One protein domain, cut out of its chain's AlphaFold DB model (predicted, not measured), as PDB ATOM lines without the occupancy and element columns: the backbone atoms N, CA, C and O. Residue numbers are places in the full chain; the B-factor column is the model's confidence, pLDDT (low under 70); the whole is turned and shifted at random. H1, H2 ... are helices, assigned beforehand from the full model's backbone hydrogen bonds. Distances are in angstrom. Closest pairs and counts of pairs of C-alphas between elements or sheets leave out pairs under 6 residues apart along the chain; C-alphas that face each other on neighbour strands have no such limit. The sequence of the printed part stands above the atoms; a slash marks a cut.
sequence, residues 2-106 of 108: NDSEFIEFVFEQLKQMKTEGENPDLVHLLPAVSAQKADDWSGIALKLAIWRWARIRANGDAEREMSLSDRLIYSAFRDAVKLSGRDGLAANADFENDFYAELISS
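What this domain is: This is residues 2 to 106 of the 108 residues of an uncharacterized protein of Oceanicaulis sp. HTCC2633 (UniProt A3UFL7). H3 runs through the middle, with the hairpin of H1 and H2 packed along one side, the three making a triangle, and H5 crossing its other side. The short H6 and H7 form a tail beyond H5, with H7 at the far end of the longest axis. The 105 printed residues, with seven named helices, H1 to H7 in order, and no named strand, are all helix in class and compact, with a radius of gyration of the C-alphas of 13.8 A and spans of 41 by 30 by 23 A.

How they stand to each other: H3, residues 41 to 58, is the hub. It touches H1, residues 3 to 20, closest at C-alphas Ile 50 and Phe 11, 5.8 A, the same way at a shallow tilt of 33 degrees, only just short of steep. With residues 47 to 54 alone it touches H2, residues 27 to 35, closest at C-alphas Lys 47 and Ser 34, 7.0 A, in a hairpin. H5, residues 68 to 84, touches H3 at a steep tilt of 42 degrees, opposite ways; C-alphas Ala 80 and Ala 45 are closest, 4.8 A. H4, residues 62 to 65, only just touches H3, with 3 pairs of C-alphas within 8 A, only at the corner; the closest C-alphas are Ala 62 and Ile 56, 5.4 A. H6, residues 92 to 96, and H7, residues 99 to 105, are each close to H5 but not clearly touching: the closest C-alphas are Asp 94 and Arg 78, 7.5 A, and Phe 99 and Ser 75, 7.2 A. Every O i to N i+4 pair is within hydrogen-bond range in H1, H3, H5, H6 and H7, and 3 of 5 in H2; H4 is too short for one.

Where its parts are: H1 measures 26.2 A from C-alpha 3 at (139.435, 126.318, 114.769), H3 25.6 A and H5 24.3 A. H7 ends at C-alpha 105, (124.965, 141.718, 81.698).

The domain as a whole: The C-alphas of Asn 2 and Ser 105 are farthest apart, 42.7 A. The printed part has no cut and no long link. The pLDDT is under 70 at residues 21 to 25, 56 to 65 and 95 to 106.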
ATOM      1  N   ASN A   2     139.310 125.437 119.599       82.19
ATOM      2  CA  ASN A   2     139.133 124.797 118.295       82.19
ATOM      3  C   ASN A   2     139.149 125.857 117.174       82.19
ATOM      4  O   ASN A   2     139.052 127.056 117.448       82.19
ATOM      5  N   ASP A   3     139.308 125.422 115.925       83.62
ATOM      6  CA  ASP A   3     139.435 126.318 114.769       83.62
ATOM      7  C   ASP A   3     138.233 127.275 114.656       83.62
ATOM      8  O   ASP A   3     138.413 128.472 114.426       83.62
ATOM      9  N   SER A   4     137.016 126.784 114.911       84.62
ATOM     10  CA  SER A   4     135.781 127.580 114.881       84.62
ATOM     11  C   SER A   4     135.740 128.665 115.961       84.62
ATOM     12  O   SER A   4     135.405 129.811 115.665       84.62
ATOM     13  N   GLU A   5     136.135 128.341 117.193       88.62
ATOM     14  CA  GLU A   5     136.228 129.287 118.310       88.62
ATOM     15  C   GLU A   5     137.264 130.381 118.024       88.62
ATOM     16  O   GLU A   5     137.038 131.543 118.357       88.62
ATOM     17  N   PHE A   6     138.386 130.038 117.380       89.25
ATOM     18  CA  PHE A   6     139.390 131.030 116.990       89.25
ATOM     19  C   PHE A   6     138.850 132.000 115.942       89.25
ATOM     20  O   PHE A   6     139.021 133.212 116.070       89.25
ATOM     21  N   ILE A   7     138.192 131.472 114.908       91.25
ATOM     22  CA  ILE A   7     137.595 132.281 113.845       91.25
ATOM     23  C   ILE A   7     136.536 133.225 114.437       91.25
ATOM     24  O   ILE A   7     136.539 134.417 114.131       91.25
ATOM     25  N   GLU A   8     135.661 132.721 115.310       91.69
ATOM     26  CA  GLU A   8     134.613 133.521 115.955       91.69
ATOM     27  C   GLU A   8     135.195 134.589 116.892       91.69
ATOM     28  O   GLU A   8     134.758 135.740 116.856       91.69
ATOM     29  N   PHE A   9     136.248 134.254 117.647       90.94
ATOM     30  CA  PHE A   9     136.985 135.219 118.462       90.94
ATOM     31  C   PHE A   9     137.522 136.379 117.616       90.94
ATOM     32  O   PHE A   9     137.253 137.540 117.923       90.94
ATOM     33  N   VAL A  10     138.237 136.087 116.523       89.44
ATOM     34  CA  VAL A  10     138.802 137.138 115.661       89.44
ATOM     35  C   VAL A  10     137.699 138.004 115.050       89.44
ATOM     36  O   VAL A  10     137.852 139.225 114.981       89.44
ATOM     37  N   PHE A  11     136.575 137.407 114.648       90.00
ATOM     38  CA  PHE A  11     135.433 138.151 114.125       90.00
ATOM     39  C   PHE A  11     134.860 139.146 115.145       90.00
ATOM     40  O   PHE A  11     134.712 140.326 114.823       90.00
ATOM     41  N   GLU A  12     134.575 138.711 116.377       89.19
ATOM     42  CA  GLU A  12     134.006 139.603 117.396       89.19
ATOM     43  C   GLU A  12     134.977 140.721 117.792       89.19
ATOM     44  O   GLU A  12     134.548 141.858 117.994       89.19
ATOM     45  N   GLN A  13     136.285 140.450 117.818       86.69
ATOM     46  CA  GLN A  13     137.279 141.498 118.053       86.69
ATOM     47  C   GLN A  13     137.302 142.538 116.922       86.69
ATOM     48  O   GLN A  13     137.202 143.737 117.180       86.69
ATOM     49  N   LEU A  14     137.348 142.105 115.655       82.88
ATOM     50  CA  LEU A  14     137.285 143.020 114.504       82.88
ATOM     51  C   LEU A  14     135.998 143.860 114.502       82.88
ATOM     52  O   LEU A  14     136.005 145.033 114.113       82.88
ATOM     53  N   LYS A  15     134.895 143.270 114.965       82.50
ATOM     54  CA  LYS A  15     133.607 143.941 115.100       82.50
ATOM     55  C   LYS A  15     133.591 145.009 116.184       82.50
ATOM     56  O   LYS A  15     133.141 146.121 115.906       82.50
ATOM     57  N   GLN A  16     134.100 144.709 117.377       81.69
ATOM     58  CA  GLN A  16     134.231 145.685 118.466       81.69
ATOM     59  C   GLN A  16     135.079 146.884 118.027       81.69
ATOM     60  O   GLN A  16     134.620 148.022 118.107       81.69
ATOM     61  N   MET A  17     136.223 146.625 117.386       77.38
ATOM     62  CA  MET A  17     137.106 147.676 116.870       77.38
ATOM     63  C   MET A  17     136.426 148.609 115.859       77.38
ATOM     64  O   MET A  17     136.754 149.794 115.788       77.38
ATOM     65  N   LYS A  18     135.486 148.114 115.039       74.38
ATOM     66  CA  LYS A  18     134.707 148.975 114.128       74.38
ATOM     67  C   LYS A  18     133.848 149.960 114.909       74.38
ATOM     68  O   LYS A  18     133.806 151.130 114.543       74.38
ATOM     69  N   THR A  19     133.162 149.469 115.936       73.19
ATOM     70  CA  THR A  19     132.290 150.276 116.797       73.19
ATOM     71  C   THR A  19     133.089 151.339 117.548       73.19
ATOM     72  O   THR A  19     132.604 152.449 117.736       73.19
ATOM     73  N   GLU A  20     134.324 151.013 117.924       75.12
ATOM     74  CA  GLU A  20     135.203 151.869 118.730       75.12
ATOM     75  C   GLU A  20     136.125 152.779 117.894       75.12
ATOM     76  O   GLU A  20     136.702 153.724 118.419       75.12
ATOM     77  N   GLY A  21     136.235 152.558 116.576       66.38
ATOM     78  CA  GLY A  21     136.991 153.425 115.661       66.38
ATOM     79  C   GLY A  21     138.518 153.214 115.632       66.38
ATOM     80  O   GLY A  21     139.216 153.999 114.995       66.38
ATOM     81  N   GLU A  22     139.055 152.155 116.248       63.22
ATOM     82  CA  GLU A  22     140.510 151.934 116.428       63.22
ATOM     83  C   GLU A  22     141.151 150.995 115.379       63.22
ATOM     84  O   GLU A  22     140.581 149.938 115.127       63.22
ATOM     85  N   ASN A  23     142.335 151.277 114.789       55.81
ATOM     86  CA  ASN A  23     142.974 150.474 113.703       55.81
ATOM     87  C   ASN A  23     144.518 150.291 113.845       55.81
ATOM     88  O   ASN A  23     145.196 151.311 113.907       55.81
ATOM     89  N   PRO A  24     145.129 149.091 113.660       61.03
ATOM     90  CA  PRO A  24     144.875 147.813 114.341       61.03
ATOM     91  C   PRO A  24     146.152 147.091 114.857       61.03
ATOM     92  O   PRO A  24     147.249 147.297 114.345       61.03
ATOM     93  N   ASP A  25     145.950 146.101 115.739       65.69
ATOM     94  CA  ASP A  25     146.892 144.990 115.982       65.69
ATOM     95  C   ASP A  25     146.212 143.612 115.815       65.69
ATOM     96  O   ASP A  25     146.640 142.638 116.397       65.69
ATOM     97  N   LEU A  26     145.112 143.484 115.057       72.44
ATOM     98  CA  LEU A  26     144.449 142.175 114.822       72.44
ATOM     99  C   LEU A  26     144.302 141.805 113.341       72.44
ATOM    100  O   LEU A  26     144.077 140.645 113.007       72.44
ATOM    101  N   VAL A  27     144.513 142.755 112.423       74.62
ATOM    102  CA  VAL A  27     144.570 142.487 110.969       74.62
ATOM    103  C   VAL A  27     145.713 141.522 110.625       74.62
ATOM    104  O   VAL A  27     145.612 140.749 109.674       74.62
ATOM    105  N   HIS A  28     146.773 141.490 111.438       78.81
ATOM    106  CA  HIS A  28     147.868 140.532 111.281       78.81
ATOM    107  C   HIS A  28     147.433 139.070 111.519       78.81
ATOM    108  O   HIS A  28     148.160 138.157 111.136       78.81
ATOM    109  N   LEU A  29     146.255 138.826 112.115       83.62
ATOM    110  CA  LEU A  29     145.695 137.487 112.327       83.62
ATOM    111  C   LEU A  29     144.893 136.972 111.123       83.62
ATOM    112  O   LEU A  29     144.580 135.783 111.073       83.62
ATOM    113  N   LEU A  30     144.593 137.816 110.125       84.56
ATOM    114  CA  LEU A  30     143.859 137.400 108.922       84.56
ATOM    115  C   LEU A  30     144.505 136.209 108.190       84.56
ATOM    116  O   LEU A  30     143.764 135.303 107.794       84.56
ATOM    117  N   PRO A  31     145.843 136.131 108.026       86.94
ATOM    118  CA  PRO A  31     146.479 134.954 107.439       86.94
ATOM    119  C   PRO A  31     146.256 133.691 108.278       86.94
ATOM    120  O   PRO A  31     145.985 132.628 107.722       86.94
ATOM    121  N   ALA A  32     146.305 133.810 109.610       88.25
ATOM    122  CA  ALA A  32     146.093 132.688 110.522       88.25
ATOM    123  C   ALA A  32     144.648 132.173 110.456       88.25
ATOM    124  O   ALA A  32     144.437 130.970 110.351       88.25
ATOM    125  N   VAL A  33     143.659 133.073 110.437       90.38
ATOM    126  CA  VAL A  33     142.244 132.725 110.218       90.38
ATOM    127  C   VAL A  33     142.060 132.052 108.860       90.38
ATOM    128  O   VAL A  33     141.396 131.023 108.755       90.38
ATOM    129  N   SER A  34     142.668 132.604 107.808       86.50
ATOM    130  CA  SER A  34     142.550 132.077 106.444       86.50
ATOM    131  C   SER A  34     143.080 130.646 106.327       86.50
ATOM    132  O   SER A  34     142.484 129.854 105.596       86.50
ATOM    133  N   ALA A  35     144.126 130.302 107.085       89.75
ATOM    134  CA  ALA A  35     144.729 128.972 107.114       89.75
ATOM    135  C   ALA A  35     143.881 127.902 107.828       89.75
ATOM    136  O   ALA A  35     144.059 126.717 107.546       89.75
ATOM    137  N   GLN A  36     142.957 128.289 108.715       89.69
ATOM    138  CA  GLN A  36     142.084 127.332 109.406       89.69
ATOM    139  C   GLN A  36     141.082 126.695 108.447       89.69
ATOM    140  O   GLN A  36     140.606 127.353 107.522       89.69
ATOM    141  N   LYS A  37     140.704 125.434 108.646       88.19
ATOM    142  CA  LYS A  37     139.624 124.844 107.842       88.19
ATOM    143  C   LYS A  37     138.270 125.278 108.394       88.19
ATOM    144  O   LYS A  37     138.119 125.516 109.584       88.19
ATOM    145  N   ALA A  38     137.301 125.436 107.500       87.75
ATOM    146  CA  ALA A  38     135.909 125.578 107.890       87.75
ATOM    147  C   ALA A  38     135.224 124.244 107.608       87.75
ATOM    148  O   ALA A  38     135.191 123.808 106.457       87.75
ATOM    149  N   ASP A  39     134.719 123.609 108.659       87.44
ATOM    150  CA  ASP A  39     134.076 122.295 108.569       87.44
ATOM    151  C   ASP A  39     132.563 122.401 108.313       87.44
ATOM    152  O   ASP A  39     131.909 121.407 107.998       87.44
ATOM    153  N   ASP A  40     132.001 123.609 108.413       90.69
ATOM    154  CA  ASP A  40     130.590 123.896 108.184       90.69
ATOM    155  C   ASP A  40     130.354 125.287 107.563       90.69
ATOM    156  O   ASP A  40     131.260 126.116 107.407       90.69
ATOM    157  N   TRP A  41     129.094 125.557 107.209       92.88
ATOM    158  CA  TRP A  41     128.684 126.849 106.657       92.88
ATOM    159  C   TRP A  41     128.881 128.006 107.637       92.88
ATOM    160  O   TRP A  41     129.146 129.119 107.190       92.88
ATOM    161  N   SER A  42     128.791 127.765 108.950       92.31
ATOM    162  CA  SER A  42     129.023 128.795 109.970       92.31
ATOM    163  C   SER A  42     130.462 129.301 109.927       92.31
ATOM    164  O   SER A  42     130.691 130.511 109.888       92.31
ATOM    165  N   GLY A  43     131.432 128.389 109.874       91.75
ATOM    166  CA  GLY A  43     132.847 128.712 109.742       91.75
ATOM    167  C   GLY A  43     133.146 129.421 108.424       91.75
ATOM    168  O   GLY A  43     133.867 130.419 108.416       91.75
ATOM    169  N   ILE A  44     132.547 128.974 107.312       92.94
ATOM    170  CA  ILE A  44     132.695 129.643 106.010       92.94
ATOM    171  C   ILE A  44     132.150 131.077 106.083       92.94
ATOM    172  O   ILE A  44     132.846 132.016 105.691       92.94
ATOM    173  N   ALA A  45     130.943 131.259 106.626       93.31
ATOM    174  CA  ALA A  45     130.304 132.563 106.755       93.31
ATOM    175  C   ALA A  45     131.147 133.526 107.600       93.31
ATOM    176  O   ALA A  45     131.371 134.660 107.185       93.31
ATOM    177  N   LEU A  46     131.684 133.068 108.735       93.69
ATOM    178  CA  LEU A  46     132.541 133.884 109.596       93.69
ATOM    179  C   LEU A  46     133.851 134.284 108.908       93.69
ATOM    180  O   LEU A  46     134.225 135.455 108.940       93.69
ATOM    181  N   LYS A  47     134.536 133.352 108.235       92.69
ATOM    182  CA  LYS A  47     135.780 133.668 107.510       92.69
ATOM    183  C   LYS A  47     135.547 134.692 106.398       92.69
ATOM    184  O   LYS A  47     136.342 135.616 106.229       92.69
ATOM    185  N   LEU A  48     134.450 134.549 105.659       91.31
ATOM    186  CA  LEU A  48     134.077 135.483 104.600       91.31
ATOM    187  C   LEU A  48     133.618 136.838 105.158       91.31
ATOM    188  O   LEU A  48     133.949 137.876 104.584       91.31
ATOM    189  N   ALA A  49     132.951 136.851 106.314       89.69
ATOM    190  CA  ALA A  49     132.607 138.078 107.024       89.69
ATOM    191  C   ALA A  49     133.866 138.838 107.466       89.69
ATOM    192  O   ALA A  49     133.949 140.045 107.255       89.69
ATOM    193  N   ILE A  50     134.871 138.137 108.007       89.69
ATOM    194  CA  ILE A  50     136.180 138.702 108.370       89.69
ATOM    195  C   ILE A  50     136.867 139.327 107.146       89.69
ATOM    196  O   ILE A  50     137.335 140.465 107.220       89.69
ATOM    197  N   TRP A  51     136.891 138.622 106.007       87.81
ATOM    198  CA  TRP A  51     137.433 139.155 104.751       87.81
ATOM    199  C   TRP A  51     136.708 140.435 104.312       87.81
ATOM    200  O   TRP A  51     137.359 141.455 104.070       87.81
ATOM    201  N   ARG A  52     135.366 140.414 104.277       82.69
ATOM    202  CA  ARG A  52     134.539 141.581 103.919       82.69
ATOM    203  C   ARG A  52     134.862 142.760 104.832       82.69
ATOM    204  O   ARG A  52     135.044 143.883 104.369       82.69
ATOM    205  N   TRP A  53     134.961 142.497 106.133       80.62
ATOM    206  CA  TRP A  53     135.232 143.512 107.144       80.62
ATOM    207  C   TRP A  53     136.586 144.185 106.937       80.62
ATOM    208  O   TRP A  53     136.673 145.415 106.928       80.62
ATOM    209  N   ALA A  54     137.633 143.384 106.729       78.81
ATOM    210  CA  ALA A  54     138.974 143.876 106.448       78.81
ATOM    211  C   ALA A  54     139.011 144.700 105.150       78.81
ATOM    212  O   ALA A  54     139.651 145.752 105.109       78.81
ATOM    213  N   ARG A  55     138.277 144.271 104.115       75.06
ATOM    214  CA  ARG A  55     138.189 144.965 102.823       75.06
ATOM    215  C   ARG A  55     137.533 146.344 102.941       75.06
ATOM    216  O   ARG A  55     138.107 147.316 102.455       75.06
ATOM    217  N   ILE A  56     136.378 146.434 103.611       69.44
ATOM    218  CA  ILE A  56     135.639 147.697 103.813       69.44
ATOM    219  C   ILE A  56     136.462 148.691 104.635       69.44
ATOM    220  O   ILE A  56     136.438 149.888 104.372       69.44
ATOM    221  N   ARG A  57     137.215 148.216 105.632       67.44
ATOM    222  CA  ARG A  57     138.024 149.114 106.463       67.44
ATOM    223  C   ARG A  57     139.315 149.582 105.798       67.44
ATOM    224  O   ARG A  57     139.794 150.664 106.122       67.44
ATOM    225  N   ALA A  58     139.888 148.767 104.915       59.00
ATOM    226  CA  ALA A  58     141.089 149.133 104.172       59.00
ATOM    227  C   ALA A  58     140.806 150.248 103.155       59.00
ATOM    228  O   ALA A  58     141.628 151.142 102.983       59.00
ATOM    229  N   ASN A  59     139.624 150.227 102.533       55.16
ATOM    230  CA  ASN A  59     139.234 151.179 101.504       55.16
ATOM    231  C   ASN A  59     137.883 151.785 101.892       55.16
ATOM    232  O   ASN A  59     136.856 151.158 101.665       55.16
ATOM    233  N   GLY A  60     137.866 153.002 102.443       50.75
ATOM    234  CA  GLY A  60     136.651 153.695 102.910       50.75
ATOM    235  C   GLY A  60     135.539 153.932 101.869       50.75
ATOM    236  O   GLY A  60     134.551 154.570 102.205       50.75
ATOM    237  N   ASP A  61     135.692 153.416 100.644       51.19
ATOM    238  CA  ASP A  61     134.712 153.419  99.550       51.19
ATOM    239  C   ASP A  61     134.781 152.092  98.732       51.19
ATOM    240  O   ASP A  61     134.684 152.070  97.506       51.19
ATOM    241  N   ALA A  62     135.043 150.959  99.411       50.69
ATOM    242  CA  ALA A  62     135.400 149.660  98.808       50.69
ATOM    243  C   ALA A  62     134.379 149.078  97.815       50.69
ATOM    244  O   ALA A  62     134.756 148.258  96.978       50.69
ATOM    245  N   GLU A  63     133.109 149.476  97.894       51.47
ATOM    246  CA  GLU A  63     132.060 148.960  97.007       51.47
ATOM    247  C   GLU A  63     132.235 149.438  95.557       51.47
ATOM    248  O   GLU A  63     131.850 148.728  94.629       51.47
ATOM    249  N   ARG A  64     132.887 150.589  95.328       51.69
ATOM    250  CA  ARG A  64     133.040 151.170  93.982       51.69
ATOM    251  C   ARG A  64     134.105 150.503  93.103       51.69
ATOM    252  O   ARG A  64     134.035 150.642  91.886       51.69
ATOM    253  N   GLU A  65     135.051 149.753  93.677       62.94
ATOM    254  CA  GLU A  65     136.176 149.137  92.943       62.94
ATOM    255  C   GLU A  65     136.446 147.676  93.364       62.94
ATOM    256  O   GLU A  65     137.579 147.274  93.646       62.94
ATOM    257  N   MET A  66     135.403 146.841  93.425       70.25
ATOM    258  CA  MET A  66     135.587 145.398  93.635       70.25
ATOM    259  C   MET A  66     136.030 144.699  92.343       70.25
ATOM    260  O   MET A  66     135.333 144.756  91.323       70.25
ATOM    261  N   SER A  67     137.160 143.984  92.406       77.38
ATOM    262  CA  SER A  67     137.616 143.102  91.322       77.38
ATOM    263  C   SER A  67     136.649 141.932  91.100       77.38
ATOM    264  O   SER A  67     135.880 141.584  91.993       77.38
ATOM    265  N   LEU A  68     136.702 141.261  89.942       75.56
ATOM    266  CA  LEU A  68     135.881 140.063  89.686       75.56
ATOM    267  C   LEU A  68     136.049 138.989  90.776       75.56
ATOM    268  O   LEU A  68     135.064 138.400  91.219       75.56
ATOM    269  N   SER A  69     137.279 138.782  91.252       79.44
ATOM    270  CA  SER A  69     137.576 137.851  92.344       79.44
ATOM    271  C   SER A  69     136.953 138.296  93.667       79.44
ATOM    272  O   SER A  69     136.338 137.478  94.347       79.44
ATOM    273  N   ASP A  70     137.051 139.585  94.011       78.81
ATOM    274  CA  ASP A  70     136.415 140.131  95.218       78.81
ATOM    275  C   ASP A  70     134.899 139.927  95.165       78.81
ATOM    276  O   ASP A  70     134.277 139.533  96.151       78.81
ATOM    277  N   ARG A  71     134.293 140.157  93.997       77.62
ATOM    278  CA  ARG A  71     132.850 140.002  93.829       77.62
ATOM    279  C   ARG A  71     132.403 138.536  93.925       77.62
ATOM    280  O   ARG A  71     131.372 138.257  94.531       77.62
ATOM    281  N   LEU A  72     133.187 137.585  93.407       81.62
ATOM    282  CA  LEU A  72     132.917 136.151  93.582       81.62
ATOM    283  C   LEU A  72     132.960 135.744  95.063       81.62
ATOM    284  O   LEU A  72     132.056 135.063  95.543       81.62
ATOM    285  N   ILE A  73     133.988 136.190  95.792       85.75
ATOM    286  CA  ILE A  73     134.126 135.941  97.236       85.75
ATOM    287  C   ILE A  73     132.932 136.538  97.991       85.75
ATOM    288  O   ILE A  73     132.377 135.910  98.892       85.75
ATOM    289  N   TYR A  74     132.493 137.725  97.586       83.62
ATOM    290  CA  TYR A  74     131.329 138.383  98.159       83.62
ATOM    291  C   TYR A  74     130.009 137.653  97.872       83.62
ATOM    292  O   TYR A  74     129.156 137.557  98.751       83.62
ATOM    293  N   SER A  75     129.835 137.053  96.691       83.06
ATOM    294  CA  SER A  75     128.689 136.168  96.446       83.06
ATOM    295  C   SER A  75     128.707 134.959  97.378       83.06
ATOM    296  O   SER A  75     127.699 134.664  98.017       83.06
ATOM    297  N   ALA A  76     129.871 134.316  97.520       88.56
ATOM    298  CA  ALA A  76     130.036 133.178  98.417       88.56
ATOM    299  C   ALA A  76     129.749 133.547  99.882       88.56
ATOM    300  O   ALA A  76     129.214 132.727 100.624       88.56
ATOM    301  N   PHE A  77     130.061 134.782 100.299       90.25
ATOM    302  CA  PHE A  77     129.718 135.290 101.629       90.25
ATOM    303  C   PHE A  77     128.208 135.243 101.861       90.25
ATOM    304  O   PHE A  77     127.761 134.686 102.861       90.25
ATOM    305  N   ARG A  78     127.421 135.778 100.925       86.56
ATOM    306  CA  ARG A  78     125.957 135.832 101.049       86.56
ATOM    307  C   ARG A  78     125.331 134.446 101.072       86.56
ATOM    308  O   ARG A  78     124.463 134.186 101.904       86.56
ATOM    309  N   ASP A  79     125.812 133.547 100.217       88.38
ATOM    310  CA  ASP A  79     125.349 132.160 100.198       88.38
ATOM    311  C   ASP A  79     125.679 131.455 101.519       88.38
ATOM    312  O   ASP A  79     124.810 130.822 102.117       88.38
ATOM    313  N   ALA A  80     126.901 131.619 102.031       91.81
ATOM    314  CA  ALA A  80     127.312 131.033 103.304       91.81
ATOM    315  C   ALA A  80     126.523 131.599 104.496       91.81
ATOM    316  O   ALA A  80     126.137 130.843 105.389       91.81
ATOM    317  N   VAL A  81     126.238 132.904 104.514       91.12
ATOM    318  CA  VAL A  81     125.397 133.545 105.539       91.12
ATOM    319  C   VAL A  81     124.000 132.932 105.552       91.12
ATOM    320  O   VAL A  81     123.537 132.491 106.605       91.12
ATOM    321  N   LYS A  82     123.380 132.799 104.376       88.44
ATOM    322  CA  LYS A  82     122.054 132.193 104.233       88.44
ATOM    323  C   LYS A  82     122.044 130.720 104.643       88.44
ATOM    324  O   LYS A  82     121.149 130.283 105.357       88.44
ATOM    325  N   LEU A  83     123.041 129.946 104.209       91.25
ATOM    326  CA  LEU A  83     123.147 128.513 104.508       91.25
ATOM    327  C   LEU A  83     123.477 128.231 105.980       91.25
ATOM    328  O   LEU A  83     123.106 127.178 106.495       91.25
ATOM    329  N   SER A  84     124.151 129.158 106.661       92.62
ATOM    330  CA  SER A  84     124.449 129.063 108.096       92.62
ATOM    331  C   SER A  84     123.353 129.641 108.997       92.62
ATOM    332  O   SER A  84     123.417 129.452 110.211       92.62
ATOM    333  N   GLY A  85     122.365 130.353 108.441       91.75
ATOM    334  CA  GLY A  85     121.352 131.076 109.216       91.75
ATOM    335  C   GLY A  85     121.926 132.234 110.041       91.75
ATOM    336  O   GLY A  85     121.326 132.648 111.032       91.75
ATOM    337  N   ARG A  86     123.108 132.747 109.674       89.88
ATOM    338  CA  ARG A  86     123.801 133.841 110.374       89.88
ATOM    339  C   ARG A  86     123.545 135.190 109.700       89.88
ATOM    340  O   ARG A  86     124.474 135.974 109.513       89.88
ATOM    341  N   ASP A  87     122.292 135.479 109.353       86.94
ATOM    342  CA  ASP A  87     121.900 136.678 108.588       86.94
ATOM    343  C   ASP A  87     122.375 137.992 109.229       86.94
ATOM    344  O   ASP A  87     122.684 138.950 108.528       86.94
ATOM    345  N   GLY A  88     122.549 138.013 110.556       85.94
ATOM    346  CA  GLY A  88     123.107 139.152 111.293       85.94
ATOM    347  C   GLY A  88     124.573 139.498 110.980       85.94
ATOM    348  O   GLY A  88     125.065 140.516 111.462       85.94
ATOM    349  N   LEU A  89     125.285 138.677 110.198       86.69
ATOM    350  CA  LEU A  89     126.620 138.999 109.677       86.69
ATOM    351  C   LEU A  89     126.567 139.938 108.462       86.69
ATOM    352  O   LEU A  89     127.562 140.602 108.162       86.69
ATOM    353  N   ALA A  90     125.431 139.984 107.765       83.62
ATOM    354  CA  ALA A  90     125.209 140.818 106.596       83.62
ATOM    355  C   ALA A  90     124.429 142.091 106.967       83.62
ATOM    356  O   ALA A  90     123.594 142.107 107.869       83.62
ATOM    357  N   ALA A  91     124.713 143.182 106.264       78.75
ATOM    358  CA  ALA A  91     123.898 144.389 106.261       78.75
ATOM    359  C   ALA A  91     122.842 144.308 105.147       78.75
ATOM    360  O   ALA A  91     123.032 143.598 104.166       78.75
ATOM    361  N   ASN A  92     121.763 145.094 105.243       70.62
ATOM    362  CA  ASN A  92     120.724 145.133 104.201       70.62
ATOM    363  C   ASN A  92     121.294 145.424 102.802       70.62
ATOM    364  O   ASN A  92     120.931 144.748 101.844       70.62
ATOM    365  N   ALA A  93     122.261 146.343 102.710       72.06
ATOM    366  CA  ALA A  93     122.962 146.660 101.465       72.06
ATOM    367  C   ALA A  93     123.674 145.443 100.838       72.06
ATOM    368  O   ALA A  93     123.842 145.390  99.622       72.06
ATOM    369  N   ASP A  94     124.044 144.431 101.637       74.12
ATOM    370  CA  ASP A  94     124.668 143.220 101.104       74.12
ATOM    371  C   ASP A  94     123.681 142.335 100.326       74.12
ATOM    372  O   ASP A  94     124.072 141.605  99.410       74.12
ATOM    373  N   PHE A  95     122.391 142.419 100.648       67.75
ATOM    374  CA  PHE A  95     121.333 141.679  99.961       67.75
ATOM    375  C   PHE A  95     120.779 142.419  98.741       67.75
ATOM    376  O   PHE A  95     120.299 141.768  97.820       67.75
ATOM    377  N   GLU A  96     120.868 143.749  98.719       62.06
ATOM    378  CA  GLU A  96     120.394 144.598  97.614       62.06
ATOM    379  C   GLU A  96     121.345 144.606  96.409       62.06
ATOM    380  O   GLU A  96     120.958 144.980  95.304       62.06
ATOM    381  N   ASN A  97     122.597 144.192  96.603       58.88
ATOM    382  CA  ASN A  97     123.598 144.188  95.546       58.88
ATOM    383  C   ASN A  97     123.349 143.006  94.585       58.88
ATOM    384  O   ASN A  97     123.796 141.885  94.833       58.88
ATOM    385  N   ASP A  98     122.602 143.211  93.500       53.34
ATOM    386  CA  ASP A  98     122.198 142.169  92.538       53.34
ATOM    387  C   ASP A  98     123.367 141.670  91.657       53.34
ATOM    388  O   ASP A  98     123.418 141.826  90.438       53.34
ATOM    389  N   PHE A  99     124.327 140.994  92.285       52.72
ATOM    390  CA  PHE A  99     125.531 140.455  91.651       52.72
ATOM    391  C   PHE A  99     125.246 139.513  90.465       52.72
ATOM    392  O   PHE A  99     125.986 139.519  89.482       52.72
ATOM    393  N   TYR A 100     124.170 138.717  90.520       49.34
ATOM    394  CA  TYR A 100     123.809 137.835  89.403       49.34
ATOM    395  C   TYR A 100     123.355 138.617  88.164       49.34
ATOM    396  O   TYR A 100     123.604 138.167  87.048       49.34
ATOM    397  N   ALA A 101     122.739 139.789  88.335       48.97
ATOM    398  CA  ALA A 101     122.296 140.609  87.212       48.97
ATOM    399  C   ALA A 101     123.487 141.265  86.489       48.97
ATOM    400  O   ALA A 101     123.550 141.228  85.260       48.97
ATOM    401  N   GLU A 102     124.468 141.787  87.234       47.12
ATOM    402  CA  GLU A 102     125.652 142.444  86.654       47.12
ATOM    403  C   GLU A 102     126.617 141.473  85.954       47.12
ATOM    404  O   GLU A 102     127.221 141.813  84.933       47.12
ATOM    405  N   LEU A 103     126.780 140.252  86.474       48.47
ATOM    406  CA  LEU A 103     127.684 139.257  85.880       48.47
ATOM    407  C   LEU A 103     127.122 138.673  84.574       48.47
ATOM    408  O   LEU A 103     127.878 138.370  83.655       48.47
ATOM    409  N   ILE A 104     125.790 138.566  84.467       49.19
ATOM    410  CA  ILE A 104     125.102 138.176  83.228       49.19
ATOM    411  C   ILE A 104     125.141 139.319  82.206       49.19
ATOM    412  O   ILE A 104     125.362 139.062  81.025       49.19
ATOM    413  N   SER A 105     124.975 140.579  82.628       47.03
ATOM    414  CA  SER A 105     124.965 141.718  81.698       47.03
ATOM    415  C   SER A 105     126.342 142.073  81.133       47.03
ATOM    416  O   SER A 105     126.414 142.723  80.100       47.03
ATOM    417  N   SER A 106     127.429 141.701  81.813       47.16
ATOM    418  CA  SER A 106     128.810 141.948  81.364       47.16
ATOM    419  C   SER A 106     129.400 140.809  80.521       47.16
ATOM    420  O   SER A 106     130.465 140.976  79.929       47.16
TER     421      SER A 106